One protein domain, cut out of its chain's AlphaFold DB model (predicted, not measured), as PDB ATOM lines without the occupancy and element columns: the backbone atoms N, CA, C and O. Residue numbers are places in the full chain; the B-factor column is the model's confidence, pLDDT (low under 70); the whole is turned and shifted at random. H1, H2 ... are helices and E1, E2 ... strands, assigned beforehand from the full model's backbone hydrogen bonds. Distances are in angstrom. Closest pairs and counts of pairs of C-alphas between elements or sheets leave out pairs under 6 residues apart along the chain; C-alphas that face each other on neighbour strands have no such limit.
ATOM      1  N   VAL A  11     112.746 133.118  70.308       93.94
ATOM      2  CA  VAL A  11     113.197 131.935  71.039       93.94
ATOM      3  C   VAL A  11     112.434 130.744  70.493       93.94
ATOM      4  O   VAL A  11     111.207 130.767  70.507       93.94
ATOM      5  N   ASP A  12     113.157 129.727  70.046       93.81
ATOM      6  CA  ASP A  12     112.621 128.422  69.669       93.81
ATOM      7  C   ASP A  12     113.549 127.361  70.268       93.81
ATOM      8  O   ASP A  12     114.671 127.164  69.802       93.81
ATOM      9  N   ASP A  13     113.130 126.786  71.392       92.38
ATOM     10  CA  ASP A  13     113.950 125.885  72.199       92.38
ATOM     11  C   ASP A  13     113.094 124.742  72.748       92.38
ATOM     12  O   ASP A  13     112.281 124.932  73.652       92.38
ATOM     13  N   ASN A  14     113.271 123.543  72.184       89.56
ATOM     14  CA  ASN A  14     112.650 122.298  72.653       89.56
ATOM     15  C   ASN A  14     111.128 122.399  72.889       89.56
ATOM     16  O   ASN A  14     110.594 121.887  73.873       89.56
ATOM     17  N   GLY A  15     110.420 123.070  71.975       87.62
ATOM     18  CA  GLY A  15     108.971 123.266  72.047       87.62
ATOM     19  C   GLY A  15     108.532 124.508  72.826       87.62
ATOM     20  O   GLY A  15     107.337 124.794  72.862       87.62
ATOM     21  N   ILE A  16     109.455 125.274  73.413       91.12
ATOM     22  CA  ILE A  16     109.192 126.620  73.927       91.12
ATOM     23  C   ILE A  16     109.398 127.626  72.801       91.12
ATOM     24  O   ILE A  16     110.494 127.739  72.258       91.12
ATOM     25  N   ILE A  17     108.353 128.396  72.497       92.81
ATOM     26  CA  ILE A  17     108.388 129.427  71.458       92.81
ATOM     27  C   ILE A  17     107.967 130.792  72.006       92.81
ATOM     28  O   ILE A  17     107.160 130.900  72.937       92.81
ATOM     29  N   GLY A  18     108.507 131.869  71.441       91.81
ATOM     30  CA  GLY A  18     108.074 133.238  71.731       91.81
ATOM     31  C   GLY A  18     109.167 134.276  71.588       91.81
ATOM     32  O   GLY A  18     110.196 134.024  70.971       91.81
ATOM     33  N   SER A  19     108.941 135.459  72.160       91.75
ATOM     34  CA  SER A  19     109.923 136.543  72.115       91.75
ATOM     35  C   SER A  19     110.365 137.023  73.499       91.75
ATOM     36  O   SER A  19     109.566 137.581  74.255       91.75
ATOM     37  N   CYS A  20     111.643 136.817  73.838       90.81
ATOM     38  CA  CYS A  20     112.238 137.290  75.085       90.81
ATOM     39  C   CYS A  20     113.773 137.349  75.026       90.81
ATOM     40  O   CYS A  20     114.433 136.329  74.856       90.81
ATOM     41  N   SER A  21     114.348 138.533  75.256       90.75
ATOM     42  CA  SER A  21     115.803 138.742  75.214       90.75
ATOM     43  C   SER A  21     116.557 138.076  76.363       90.75
ATOM     44  O   SER A  21     117.707 137.699  76.193       90.75
ATOM     45  N   THR A  22     115.915 137.910  77.521       89.88
ATOM     46  CA  THR A  22     116.531 137.329  78.722       89.88
ATOM     47  C   THR A  22     116.198 135.851  78.906       89.88
ATOM     48  O   THR A  22     116.385 135.318  79.993       89.88
ATOM     49  N   TYR A  23     115.665 135.165  77.886       91.75
ATOM     50  CA  TYR A  23     115.235 133.768  78.020       91.75
ATOM     51  C   TYR A  23     116.367 132.847  78.497       91.75
ATOM     52  O   TYR A  23     116.197 132.148  79.492       91.75
ATOM     53  N   HIS A  24     117.536 132.915  77.856       91.50
ATOM     54  CA  HIS A  24     118.684 132.057  78.177       91.50
ATOM     55  C   HIS A  24     119.399 132.426  79.486       91.50
ATOM     56  O   HIS A  24     120.187 131.639  80.000       91.50
ATOM     57  N   GLU A  25     119.119 133.604  80.043       91.62
ATOM     58  CA  GLU A  25     119.657 134.037  81.337       91.62
ATOM     59  C   GLU A  25     118.825 133.494  82.511       91.62
ATOM     60  O   GLU A  25     119.252 133.542  83.667       91.62
ATOM     61  N   ARG A  26     117.617 132.981  82.240       90.06
ATOM     62  CA  ARG A  26     116.703 132.486  83.273       90.06
ATOM     63  C   ARG A  26     117.118 131.105  83.747       90.06
ATOM     64  O   ARG A  26     117.405 130.208  82.962       90.06
ATOM     65  N   LYS A  27     117.018 130.907  85.058       92.50
ATOM     66  CA  LYS A  27     117.168 129.602  85.697       92.50
ATOM     67  C   LYS A  27     115.846 129.189  86.325       92.50
ATOM     68  O   LYS A  27     115.279 129.938  87.120       92.50
ATOM     69  N   ASN A  28     115.372 127.988  85.999       92.19
ATOM     70  CA  ASN A  28     114.244 127.412  86.716       92.19
ATOM     71  C   ASN A  28     114.694 127.052  88.139       92.19
ATOM     72  O   ASN A  28     115.550 126.193  88.336       92.19
ATOM     73  N   ILE A  29     114.134 127.761  89.115       93.06
ATOM     74  CA  ILE A  29     114.365 127.554  90.547       93.06
ATOM     75  C   ILE A  29     113.056 127.261  91.287       93.06
ATOM     76  O   ILE A  29     112.994 127.432  92.501       93.06
ATOM     77  N   SER A  30     111.999 126.838  90.579       92.25
ATOM     78  CA  SER A  30     110.679 126.604  91.177       92.25
ATOM     79  C   SER A  30     110.734 125.612  92.337       92.25
ATOM     80  O   SER A  30     110.112 125.859  93.366       92.25
ATOM     81  N   ASP A  31     111.518 124.541  92.211       93.19
ATOM     82  CA  ASP A  31     111.649 123.526  93.264       93.19
ATOM     83  C   ASP A  31     112.423 124.034  94.487       93.19
ATOM     84  O   ASP A  31     112.171 123.596  95.605       93.19
ATOM     85  N   VAL A  32     113.330 124.995  94.294       92.88
ATOM     86  CA  VAL A  32     114.055 125.639  95.394       92.88
ATOM     87  C   VAL A  32     113.117 126.597  96.125       92.88
ATOM     88  O   VAL A  32     112.892 126.451  97.319       92.88
ATOM     89  N   VAL A  33     112.497 127.523  95.387       92.19
ATOM     90  CA  VAL A  33     111.652 128.590  95.949       92.19
ATOM     91  C   VAL A  33     110.411 128.036  96.656       92.19
ATOM     92  O   VAL A  33     109.981 128.604  97.651       92.19
ATOM     93  N   ARG A  34     109.846 126.909  96.199       91.88
ATOM     94  CA  ARG A  34     108.691 126.261  96.854       91.88
ATOM     95  C   ARG A  34     108.978 125.755  98.268       91.88
ATOM     96  O   ARG A  34     108.035 125.588  99.032       91.88
ATOM     97  N   ASN A  35     110.243 125.484  98.583       94.06
ATOM     98  CA  ASN A  35     110.674 124.961  99.878       94.06
ATOM     99  C   ASN A  35     111.361 126.030 100.748       94.06
ATOM    100  O   ASN A  35     111.777 125.724 101.863       94.06
ATOM    101  N   GLU A  36     111.502 127.260 100.248       94.31
ATOM    102  CA  GLU A  36     112.061 128.385 101.000       94.31
ATOM    103  C   GLU A  36     110.985 129.084 101.836       94.31
ATOM    104  O   GLU A  36     109.808 129.140 101.478       94.31
ATOM    105  N   ASP A  37     111.405 129.649 102.962       95.31
ATOM    106  CA  ASP A  37     110.578 130.509 103.795       95.31
ATOM    107  C   ASP A  37     110.364 131.884 103.146       95.31
ATOM    108  O   ASP A  37     111.157 132.355 102.323       95.31
ATOM    109  N   PHE A  38     109.287 132.558 103.552       92.12
ATOM    110  CA  PHE A  38     108.897 133.854 102.998       92.12
ATOM    111  C   PHE A  38     110.019 134.902 103.072       92.12
ATOM    112  O   PHE A  38     110.243 135.616 102.095       92.12
ATOM    113  N   ASP A  39     110.768 134.963 104.178       94.94
ATOM    114  CA  ASP A  39     111.830 135.958 104.360       94.94
ATOM    115  C   ASP A  39     113.013 135.712 103.411       94.94
ATOM    116  O   ASP A  39     113.596 136.651 102.858       94.94
ATOM    117  N   THR A  40     113.366 134.450 103.156       93.25
ATOM    118  CA  THR A  40     114.381 134.096 102.152       93.25
ATOM    119  C   THR A  40     113.924 134.430 100.740       93.25
ATOM    120  O   THR A  40     114.695 135.027  99.983       93.25
ATOM    121  N   VAL A  41     112.667 134.137 100.400       91.62
ATOM    122  CA  VAL A  41     112.100 134.500  99.095       91.62
ATOM    123  C   VAL A  41     112.087 136.020  98.916       91.62
ATOM    124  O   VAL A  41     112.505 136.515  97.870       91.62
ATOM    125  N   MET A  42     111.704 136.778  99.947       91.56
ATOM    126  CA  MET A  42     111.650 138.240  99.899       91.56
ATOM    127  C   MET A  42     113.037 138.874  99.704       91.56
ATOM    128  O   MET A  42     113.182 139.845  98.958       91.56
ATOM    129  N   ARG A  43     114.095 138.282 100.280       94.25
ATOM    130  CA  ARG A  43     115.490 138.726 100.079       94.25
ATOM    131  C   ARG A  43     115.981 138.604  98.632       94.25
ATOM    132  O   ARG A  43     116.954 139.265  98.275       94.25
ATOM    133  N   ARG A  44     115.319 137.810  97.783       88.75
ATOM    134  CA  ARG A  44     115.647 137.692  96.349       88.75
ATOM    135  C   ARG A  44     115.199 138.909  95.529       88.75
ATOM    136  O   ARG A  44     115.656 139.070  94.394       88.75
ATOM    137  N   GLY A  45     114.342 139.773  96.080       88.44
ATOM    138  CA  GLY A  45     113.894 141.014  95.445       88.44
ATOM    139  C   GLY A  45     113.297 140.802  94.048       88.44
ATOM    140  O   GLY A  45     112.567 139.844  93.802       88.44
ATOM    141  N   ASN A  46     113.653 141.674  93.101       86.00
ATOM    142  CA  ASN A  46     113.084 141.699  91.743       86.00
ATOM    143  C   ASN A  46     113.709 140.674  90.771       86.00
ATOM    144  O   ASN A  46     113.627 140.850  89.557       86.00
ATOM    145  N   SER A  47     114.366 139.629  91.279       88.25
ATOM    146  CA  SER A  47     114.992 138.584  90.448       88.25
ATOM    147  C   SER A  47     114.047 137.431  90.093       88.25
ATOM    148  O   SER A  47     114.358 136.619  89.221       88.25
ATOM    149  N   LEU A  48     112.893 137.352  90.759       91.12
ATOM    150  CA  LEU A  48     111.902 136.306  90.543       91.12
ATOM    151  C   LEU A  48     110.882 136.735  89.492       91.12
ATOM    152  O   LEU A  48     110.331 137.832  89.544       91.12
ATOM    153  N   ILE A  49     110.601 135.834  88.553       88.75
ATOM    154  CA  ILE A  49     109.579 136.020  87.526       88.75
ATOM    155  C   ILE A  49     108.670 134.797  87.467       88.75
ATOM    156  O   ILE A  49     109.127 133.659  87.582       88.75
ATOM    157  N   PHE A  50     107.382 135.031  87.236       89.06
ATOM    158  CA  PHE A  50     106.437 133.969  86.913       89.06
ATOM    159  C   PHE A  50     106.331 133.835  85.398       89.06
ATOM    160  O   PHE A  50     106.123 134.816  84.684       89.06
ATOM    161  N   VAL A  51     106.479 132.609  84.908       89.19
ATOM    162  CA  VAL A  51     106.335 132.282  83.491       89.19
ATOM    163  C   VAL A  51     105.302 131.171  83.386       89.19
ATOM    164  O   VAL A  51     105.462 130.120  84.001       89.19
ATOM    165  N   ALA A  52     104.230 131.418  82.637       91.00
ATOM    166  CA  ALA A  52     103.254 130.384  82.319       91.00
ATOM    167  C   ALA A  52     103.875 129.339  81.381       91.00
ATOM    168  O   ALA A  52     104.723 129.673  80.547       91.00
ATOM    169  N   ASP A  53     103.432 128.087  81.491       90.94
ATOM    170  CA  ASP A  53     103.853 127.030  80.576       90.94
ATOM    171  C   ASP A  53     103.443 127.351  79.126       90.94
ATOM    172  O   ASP A  53     102.545 128.162  78.862       90.94
ATOM    173  N   GLN A  54     104.107 126.702  78.170       90.12
ATOM    174  CA  GLN A  54     103.883 126.972  76.752       90.12
ATOM    175  C   GLN A  54     102.432 126.725  76.321       90.12
ATOM    176  O   GLN A  54     101.913 127.476  75.500       90.12
ATOM    177  N   THR A  55     101.753 125.721  76.878       88.88
ATOM    178  CA  THR A  55     100.370 125.407  76.498       88.88
ATOM    179  C   THR A  55      99.425 126.503  76.974       88.88
ATOM    180  O   THR A  55      98.574 126.954  76.207       88.88
ATOM    181  N   THR A  56      99.602 126.988  78.203       90.56
ATOM    182  CA  THR A  56      98.835 128.122  78.731       90.56
ATOM    183  C   THR A  56      99.074 129.391  77.912       90.56
ATOM    184  O   THR A  56      98.114 130.074  77.555       90.56
ATOM    185  N   ARG A  57     100.327 129.683  77.536       91.38
ATOM    186  CA  ARG A  57     100.659 130.828  76.668       91.38
ATOM    187  C   ARG A  57      99.999 130.717  75.293       91.38
ATOM    188  O   ARG A  57      99.344 131.662  74.860       91.38
ATOM    189  N   SER A  58     100.100 129.557  74.646       89.12
ATOM    190  CA  SER A  58      99.461 129.311  73.352       89.12
ATOM    191  C   SER A  58      97.939 129.434  73.438       89.12
ATOM    192  O   SER A  58      97.339 130.061  72.576       89.12
ATOM    193  N   ARG A  59      97.302 128.918  74.498       87.88
ATOM    194  CA  ARG A  59      95.849 129.052  74.721       87.88
ATOM    195  C   ARG A  59      95.400 130.482  75.006       87.88
ATOM    196  O   ARG A  59      94.270 130.826  74.698       87.88
ATOM    197  N   ALA A  60      96.249 131.305  75.615       88.62
ATOM    198  CA  ALA A  60      95.928 132.710  75.850       88.62
ATOM    199  C   ALA A  60      95.964 133.536  74.552       88.62
ATOM    200  O   ALA A  60      95.250 134.530  74.429       88.62
ATOM    201  N   LEU A  61      96.805 133.140  73.592       88.56
ATOM    202  CA  LEU A  61      96.978 133.832  72.311       88.56
ATOM    203  C   LEU A  61      96.061 133.294  71.212       88.56
ATOM    204  O   LEU A  61      95.617 134.054  70.351       88.56
ATOM    205  N   CYS A  62      95.802 131.990  71.227       87.19
ATOM    206  CA  CYS A  62      94.962 131.309  70.258       87.19
ATOM    207  C   CYS A  62      93.531 131.153  70.779       87.19
ATOM    208  O   CYS A  62      93.300 130.979  71.969       87.19
ATOM    209  N   ASN A  63      92.549 131.197  69.879       78.56
ATOM    210  CA  ASN A  63      91.167 130.893  70.245       78.56
ATOM    211  C   ASN A  63      90.992 129.383  70.517       78.56
ATOM    212  O   ASN A  63      91.820 128.566  70.113       78.56
ATOM    213  N   PHE A  64      89.896 129.004  71.182       73.62
ATOM    214  CA  PHE A  64      89.569 127.593  71.446       73.62
ATOM    215  C   PHE A  64      89.390 126.758  70.168       73.62
ATOM    216  O   PHE A  64      89.589 125.546  70.200       73.62
ATOM    217  N   ASP A  65      89.057 127.404  69.050       78.19
ATOM    218  CA  ASP A  65      88.850 126.760  67.750       78.19
ATOM    219  C   ASP A  65      90.159 126.524  66.973       78.19
ATOM    220  O   ASP A  65      90.146 125.937  65.887       78.19
ATOM    221  N   PHE A  66      91.299 127.004  67.480       82.81
ATOM    222  CA  PHE A  66      92.581 126.850  66.812       82.81
ATOM    223  C   PHE A  66      93.064 125.410  66.954       82.81
ATOM    224  O   PHE A  66      93.230 124.899  68.060       82.81
ATOM    225  N   ASN A  67      93.327 124.759  65.821       82.69
ATOM    226  CA  ASN A  67      93.830 123.394  65.811       82.69
ATOM    227  C   ASN A  67      95.227 123.337  66.468       82.69
ATOM    228  O   ASN A  67      96.176 123.858  65.876       82.69
ATOM    229  N   PRO A  68      95.390 122.658  67.620       76.06
ATOM    230  CA  PRO A  68      96.654 122.605  68.357       76.06
ATOM    231  C   PRO A  68      97.770 121.864  67.606       76.06
ATOM    232  O   PRO A  68      98.932 122.005  67.965       76.06
ATOM    233  N   LEU A  69      97.434 121.094  66.566       78.50
ATOM    234  CA  LEU A  69      98.404 120.429  65.690       78.50
ATOM    235  C   LEU A  69      98.948 121.353  64.591       78.50
ATOM    236  O   LEU A  69      99.828 120.955  63.833       78.50
ATOM    237  N   THR A  70      98.399 122.562  64.451       82.94
ATOM    238  CA  THR A  70      98.893 123.533  63.472       82.94
ATOM    239  C   THR A  70     100.139 124.206  64.021       82.94
ATOM    240  O   THR A  70     100.056 124.997  64.960       82.94
ATOM    241  N   ASP A  71     101.279 123.940  63.392       82.62
ATOM    242  CA  ASP A  71     102.499 124.685  63.665       82.62
ATOM    243  C   ASP A  71     102.431 126.068  63.000       82.62
ATOM    244  O   ASP A  71     102.329 126.200  61.778       82.62
ATOM    245  N   LEU A  72     102.437 127.112  63.828       83.75
ATOM    246  CA  LEU A  72     102.443 128.500  63.376       83.75
ATOM    247  C   LEU A  72     103.863 128.959  63.000       83.75
ATOM    248  O   LEU A  72     104.000 129.952  62.291       83.75
ATOM    249  N   GLY A  73     104.902 128.264  63.472       89.06
ATOM    250  CA  GLY A  73     106.294 128.700  63.426       89.06
ATOM    251  C   GLY A  73     106.597 129.882  64.357       89.06
ATOM    252  O   GLY A  73     105.710 130.616  64.808       89.06
ATOM    253  N   ILE A  74     107.887 130.109  64.619       91.94
ATOM    254  CA  ILE A  74     108.347 131.123  65.581       91.94
ATOM    255  C   ILE A  74     107.955 132.554  65.196       91.94
ATOM    256  O   ILE A  74     107.468 133.321  66.032       91.94
ATOM    257  N   THR A  75     108.127 132.937  63.929       91.69
ATOM    258  CA  THR A  75     107.908 134.326  63.501       91.69
ATOM    259  C   THR A  75     106.428 134.708  63.545       91.69
ATOM    260  O   THR A  75     106.109 135.718  64.177       91.69
ATOM    261  N   PRO A  76     105.489 133.928  62.970       91.31
ATOM    262  CA  PRO A  76     104.059 134.214  63.101       91.31
ATOM    263  C   PRO A  76     103.572 134.190  64.552       91.31
ATOM    264  O   PRO A  76     102.722 135.006  64.913       91.31
ATOM    265  N   TYR A  77     104.134 133.315  65.393       92.81
ATOM    266  CA  TYR A  77     103.832 133.287  66.823       92.81
ATOM    267  C   TYR A  77     104.293 134.574  67.523       92.81
ATOM    268  O   TYR A  77     103.510 135.202  68.234       92.81
ATOM    269  N   CYS A  78     105.512 135.050  67.250       92.62
ATOM    270  CA  CYS A  78     106.003 136.332  67.768       92.62
ATOM    271  C   CYS A  78     105.160 137.524  67.279       92.62
ATOM    272  O   CYS A  78     104.911 138.463  68.039       92.62
ATOM    273  N   VAL A  79     104.694 137.496  66.021       91.69
ATOM    274  CA  VAL A  79     103.749 138.498  65.491       91.69
ATOM    275  C   VAL A  79     102.451 138.475  66.303       91.69
ATOM    276  O   VAL A  79     101.969 139.536  66.697       91.69
ATOM    277  N   LEU A  80     101.899 137.292  66.581       91.56
ATOM    278  CA  LEU A  80     100.673 137.135  67.363       91.56
ATOM    279  C   LEU A  80     100.842 137.616  68.814       91.56
ATOM    280  O   LEU A  80     100.007 138.386  69.291       91.56
ATOM    281  N   GLU A  81     101.940 137.247  69.482       90.88
ATOM    282  CA  GLU A  81     102.290 137.744  70.821       90.88
ATOM    283  C   GLU A  81     102.325 139.270  70.862       90.88
ATOM    284  O   GLU A  81     101.771 139.892  71.772       90.88
ATOM    285  N   ARG A  82     102.946 139.892  69.854       88.94
ATOM    286  CA  ARG A  82     103.048 141.348  69.783       88.94
ATOM    287  C   ARG A  82     101.697 142.010  69.529       88.94
ATOM    288  O   ARG A  82     101.399 143.002  70.182       88.94
ATOM    289  N   ILE A  83     100.852 141.443  68.665       88.31
ATOM    290  CA  ILE A  83      99.472 141.923  68.470       88.31
ATOM    291  C   ILE A  83      98.687 141.868  69.786       88.31
ATOM    292  O   ILE A  83      98.001 142.833  70.122       88.31
ATOM    293  N   GLY A  84      98.787 140.762  70.530       87.94
ATOM    294  CA  GLY A  84      98.127 140.610  71.829       87.94
ATOM    295  C   GLY A  84      98.556 141.689  72.825       87.94
ATOM    296  O   GLY A  84      97.707 142.346  73.427       87.94
ATOM    297  N   ARG A  85      99.866 141.941  72.926       84.94
ATOM    298  CA  ARG A  85     100.428 142.994  73.785       84.94
ATOM    299  C   ARG A  85      99.973 144.386  73.374       84.94
ATOM    300  O   ARG A  85      99.455 145.114  74.213       84.94
ATOM    301  N   SER A  86     100.081 144.732  72.091       83.75
ATOM    302  CA  SER A  86      99.689 146.060  71.611       83.75
ATOM    303  C   SER A  86      98.205 146.352  71.860       83.75
ATOM    304  O   SER A  86      97.854 147.493  72.141       83.75
ATOM    305  N   ARG A  87      97.330 145.335  71.836       82.38
ATOM    306  CA  ARG A  87      95.916 145.487  72.224       82.38
ATOM    307  C   ARG A  87      95.731 145.774  73.714       82.38
ATOM    308  O   ARG A  87      94.863 146.564  74.056       82.38
ATOM    309  N   HIS A  88      96.514 145.129  74.578       81.38
ATOM    310  CA  HIS A  88      96.451 145.343  76.025       81.38
ATOM    311  C   HIS A  88      97.028 146.706  76.434       81.38
ATOM    312  O   HIS A  88      96.448 147.397  77.264       81.38
ATOM    313  N   GLU A  89      98.145 147.107  75.824       77.88
ATOM    314  CA  GLU A  89      98.874 148.340  76.153       77.88
ATOM    315  C   GLU A  89      98.375 149.575  75.378       77.88
ATOM    316  O   GLU A  89      98.817 150.692  75.640       77.88
ATOM    317  N   GLY A  90      97.467 149.394  74.412       71.25
ATOM    318  CA  GLY A  90      96.995 150.469  73.537       71.25
ATOM    319  C   GLY A  90      98.074 150.999  72.585       71.25
ATOM    320  O   GLY A  90      97.991 152.141  72.130       71.25
ATOM    321  N   GLU A  91      99.106 150.202  72.285       69.88
ATOM    322  CA  GLU A  91     100.177 150.618  71.381       69.88
ATOM    323  C   GLU A  91      99.658 150.782  69.945       69.88
ATOM    324  O   GLU A  91      99.006 149.899  69.377       69.88
ATOM    325  N   ALA A  92     100.008 151.906  69.314       58.78
ATOM    326  CA  ALA A  92      99.712 152.141  67.909       58.78
ATOM    327  C   ALA A  92     100.460 151.128  67.023       58.78
ATOM    328  O   ALA A  92     101.669 150.928  67.147       58.78
ATOM    329  N   THR A  93      99.759 150.530  66.057       57.78
ATOM    330  CA  THR A  93     100.279 149.492  65.142       57.78
ATOM    331  C   THR A  93     101.420 149.939  64.213       57.78
ATOM    332  O   THR A  93     101.915 149.128  63.423       57.78
ATOM    333  N   GLN A  94     101.830 151.210  64.263       56.56
ATOM    334  CA  GLN A  94     102.867 151.804  63.420       56.56
ATOM    335  C   GLN A  94     103.980 152.437  64.267       56.56
ATOM    336  O   GLN A  94     103.710 153.151  65.228       56.56
ATOM    337  N   GLY A  95     105.240 152.205  63.880       60.41
ATOM    338  CA  GLY A  95     106.425 152.834  64.477       60.41
ATOM    339  C   GLY A  95     107.451 151.831  65.008       60.41
ATOM    340  O   GLY A  95     107.310 150.623  64.838       60.41
ATOM    341  N   LYS A  96     108.484 152.328  65.702       58.34
ATOM    342  CA  LYS A  96     109.613 151.531  66.241       58.34
ATOM    343  C   LYS A  96     109.230 150.502  67.325       58.34
ATOM    344  O   LYS A  96     110.100 149.806  67.835       58.34
ATOM    345  N   ARG A  97     107.950 150.432  67.701       62.69
ATOM    346  CA  ARG A  97     107.363 149.445  68.629       62.69
ATOM    347  C   ARG A  97     106.275 148.583  67.980       62.69
ATOM    348  O   ARG A  97     105.754 147.676  68.619       62.69
ATOM    349  N   GLY A  98     105.956 148.859  66.716       72.38
ATOM    350  CA  GLY A  98     104.955 148.132  65.951       72.38
ATOM    351  C   GLY A  98     105.452 146.767  65.479       72.38
ATOM    352  O   GLY A  98     106.502 146.261  65.878       72.38
ATOM    353  N   LEU A  99     104.689 146.159  64.575       80.50
ATOM    354  CA  LEU A  99     104.976 144.809  64.082       80.50
ATOM    355  C   LEU A  99     106.212 144.724  63.173       80.50
ATOM    356  O   LEU A  99     106.744 143.636  62.980       80.50
ATOM    357  N   GLN A 100     106.699 145.860  62.671       81.31
ATOM    358  CA  GLN A 100     107.924 145.956  61.872       81.31
ATOM    359  C   GLN A 100     109.179 145.543  62.655       81.31
ATOM    360  O   GLN A 100     110.196 145.223  62.058       81.31
ATOM    361  N   VAL A 101     109.112 145.507  63.990       80.94
ATOM    362  CA  VAL A 101     110.219 145.029  64.833       80.94
ATOM    363  C   VAL A 101     110.406 143.507  64.715       80.94
ATOM    364  O   VAL A 101     111.486 143.004  64.993       80.94
ATOM    365  N   VAL A 102     109.366 142.767  64.305       84.12
ATOM    366  CA  VAL A 102     109.448 141.309  64.094       84.12
ATOM    367  C   VAL A 102     110.034 140.978  62.722       84.12
ATOM    368  O   VAL A 102     110.757 140.001  62.562       84.12
ATOM    369  N   THR A 103     109.719 141.785  61.711       82.25
ATOM    370  CA  THR A 103     110.304 141.663  60.377       82.25
ATOM    371  C   THR A 103     110.279 143.018  59.680       82.25
ATOM    372  O   THR A 103     109.242 143.684  59.630       82.25
ATOM    373  N   GLU A 104     111.425 143.418  59.132       79.19
ATOM    374  CA  GLU A 104     111.554 144.655  58.356       79.19
ATOM    375  C   GLU A 104     110.931 144.511  56.954       79.19
ATOM    376  O   GLU A 104     110.559 145.504  56.325       79.19
ATOM    377  N   ASP A 105     110.738 143.271  56.477       86.94
ATOM    378  CA  ASP A 105     110.095 142.995  55.195       86.94
ATOM    379  C   ASP A 105     108.566 143.093  55.308       86.94
ATOM    380  O   ASP A 105     107.864 142.232  55.852       86.94
ATOM    381  N   SER A 106     108.027 144.150  54.705       85.62
ATOM    382  CA  SER A 106     106.589 144.410  54.652       85.62
ATOM    383  C   SER A 106     105.798 143.308  53.931       85.62
ATOM    384  O   SER A 106     104.639 143.070  54.288       85.62
ATOM    385  N   LYS A 107     106.390 142.601  52.955       87.94
ATOM    386  CA  LYS A 107     105.744 141.465  52.273       87.94
ATOM    387  C   LYS A 107     105.588 140.281  53.221       87.94
ATOM    388  O   LYS A 107     104.511 139.685  53.274       87.94
ATOM    389  N   MET A 108     106.622 139.981  54.004       89.12
ATOM    390  CA  MET A 108     106.583 138.910  55.003       89.12
ATOM    391  C   MET A 108     105.590 139.231  56.115       89.12
ATOM    392  O   MET A 108     104.765 138.390  56.467       89.12
ATOM    393  N   LEU A 109     105.576 140.474  56.605       88.69
ATOM    394  CA  LEU A 109     104.597 140.896  57.604       88.69
ATOM    395  C   LEU A 109     103.155 140.769  57.088       88.69
ATOM    396  O   LEU A 109     102.272 140.302  57.814       88.69
ATOM    397  N   TYR A 110     102.905 141.155  55.834       88.75
ATOM    398  CA  TYR A 110     101.606 140.964  55.192       88.75
ATOM    399  C   TYR A 110     101.229 139.478  55.104       88.75
ATOM    400  O   TYR A 110     100.105 139.107  55.452       88.75
ATOM    401  N   TYR A 111     102.172 138.623  54.698       91.69
ATOM    402  CA  TYR A 111     101.976 137.177  54.633       91.69
ATOM    403  C   TYR A 111     101.621 136.583  56.004       91.69
ATOM    404  O   TYR A 111     100.614 135.884  56.123       91.69
ATOM    405  N   PHE A 112     102.371 136.923  57.056       91.38
ATOM    406  CA  PHE A 112     102.100 136.444  58.413       91.38
ATOM    407  C   PHE A 112     100.743 136.916  58.929       91.38
ATOM    408  O   PHE A 112      99.978 136.116  59.459       91.38
ATOM    409  N   ARG A 113     100.368 138.180  58.702       89.56
ATOM    410  CA  ARG A 113      99.017 138.660  59.044       89.56
ATOM    411  C   ARG A 113      97.933 137.878  58.305       89.56
ATOM    412  O   ARG A 113      96.939 137.497  58.915       89.56
ATOM    413  N   LYS A 114      98.123 137.602  57.010       91.12
ATOM    414  CA  LYS A 114      97.182 136.803  56.212       91.12
ATOM    415  C   LYS A 114      97.052 135.375  56.754       91.12
ATOM    416  O   LYS A 114      95.936 134.862  56.814       91.12
ATOM    417  N   LEU A 115      98.157 134.764  57.184       91.38
ATOM    418  CA  LEU A 115      98.167 133.457  57.846       91.38
ATOM    419  C   LEU A 115      97.352 133.490  59.150       91.38
ATOM    420  O   LEU A 115      96.446 132.680  59.323       91.38
ATOM    421  N   LEU A 116      97.597 134.470  60.025       90.94
ATOM    422  CA  LEU A 116      96.864 134.616  61.291       90.94
ATOM    423  C   LEU A 116      95.355 134.826  61.076       90.94
ATOM    424  O   LEU A 116      94.543 134.243  61.793       90.94
ATOM    425  N   VAL A 117      94.969 135.606  60.062       91.38
ATOM    426  CA  VAL A 117      93.558 135.799  59.680       91.38
ATOM    427  C   VAL A 117      92.942 134.503  59.148       91.38
ATOM    428  O   VAL A 117      91.825 134.161  59.529       91.38
ATOM    429  N   LYS A 118      93.667 133.743  58.314       90.56
ATOM    430  CA  LYS A 118      93.213 132.437  57.800       90.56
ATOM    431  C   LYS A 118      92.891 131.464  58.940       90.56
ATOM    432  O   LYS A 118      91.904 130.740  58.853       90.56
ATOM    433  N   HIS A 119      93.686 131.486  60.009       89.50
ATOM    434  CA  HIS A 119      93.475 130.670  61.207       89.50
ATOM    435  C   HIS A 119      92.531 131.304  62.242       89.50
ATOM    436  O   HIS A 119      92.390 130.774  63.339       89.50
ATOM    437  N   LYS A 120      91.866 132.422  61.911       88.62
ATOM    438  CA  LYS A 120      90.944 133.161  62.798       88.62
ATOM    439  C   LYS A 120      91.575 133.631  64.119       88.62
ATOM    440  O   LYS A 120      90.863 133.906  65.080       88.62
TER     441      LYS A 120
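What this domain is: This is residues 11 to 120 of the 125 residues of the protein "B-block_TFIIIC domain-containing protein" of Oncopeltus fasciatus (UniProt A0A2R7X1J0). A small body is built round helix H4, with the hairpin of E1 and E2 packed on one side of it and H5 crossing it on another, while a looped arm holding the short helices H1 and H2 reaches far out from this body and comes back into H3. Residues 34 to 40, at the far end of the arm, stick out free, and the arm makes the length of the whole. The printed part has 110 residues with two named strands and five named helices, in the order E1 E2 H1 H2 H3 H4 H5; the two strands form an antiparallel sheet, and the class is mostly helix, though under half of the residues are in named elements. The whole is loose, with a radius of gyration of the C-alphas of 17.0 A, and elongated, spanning 51 by 33 by 23 A.

How they stand to each other: E1, residues 11 to 13, and E2, residues 16 to 19, form a hairpin, antiparallel at 170 degrees. N 11 and O 18, 2.8 A apart, and N 16 and O 13, 2.9 A apart, are within hydrogen-bond range. H1, residues 30 to 33, and H2, residues 38 to 43, are close but not clearly touching; their closest C-alphas, of Val 33 and Val 41, are 6.7 A apart. H3, residues 54 to 61, is apart from H2. The closest C-alphas of E2 and H3 are those of Ile 16 and Gln 54, 6.0 A apart. H4, residues 74 to 89, comes closest to E2 at the C-alphas of Gly 18 and Cys 78, 5.4 A apart. H3 and H4 only just touch, with 3 pairs of C-alphas within 8 A, the closest those of Leu 61 and Glu 81 at 6.8 A; H4 does so with residues 80 to 84 alone. They run the same way at a steep tilt of 54 degrees. H5, residues 106 to 118, touches H4 about perpendicular, at 81 degrees, with residues 112 to 116 of H5 and 76 to 80 of H4 alone; the closest C-alphas, of Pro 76 and Phe 112, are 5.5 A apart. In H2, H3, H4 and H5 every O i to N i+4 pair is within hydrogen-bond range; H1 is too short for such a pair, and its one O i to N i+3 pair is not within range.

Where its parts are: E1 begins at C-alpha 11, (113.197, 131.935, 71.039). E2 measures 10.1 A from first to last C-alpha, H3 10.7 A, H4 22.3 A and H5 18.2 A. H2 begins at C-alpha 38, (108.897, 133.854, 102.998), and H5 ends at C-alpha 118, (93.213, 132.437, 57.800).

The domain as a whole: The two C-alphas farthest apart, those of Asp 37 and Lys 107, are 52.9 A apart. The printed part has no cut. The links H3 to H4, 12 residues, and H4 to H5, 16 residues, are long. The mean pLDDT of the printed part is 86.6; residues 91 to 97 are under 70.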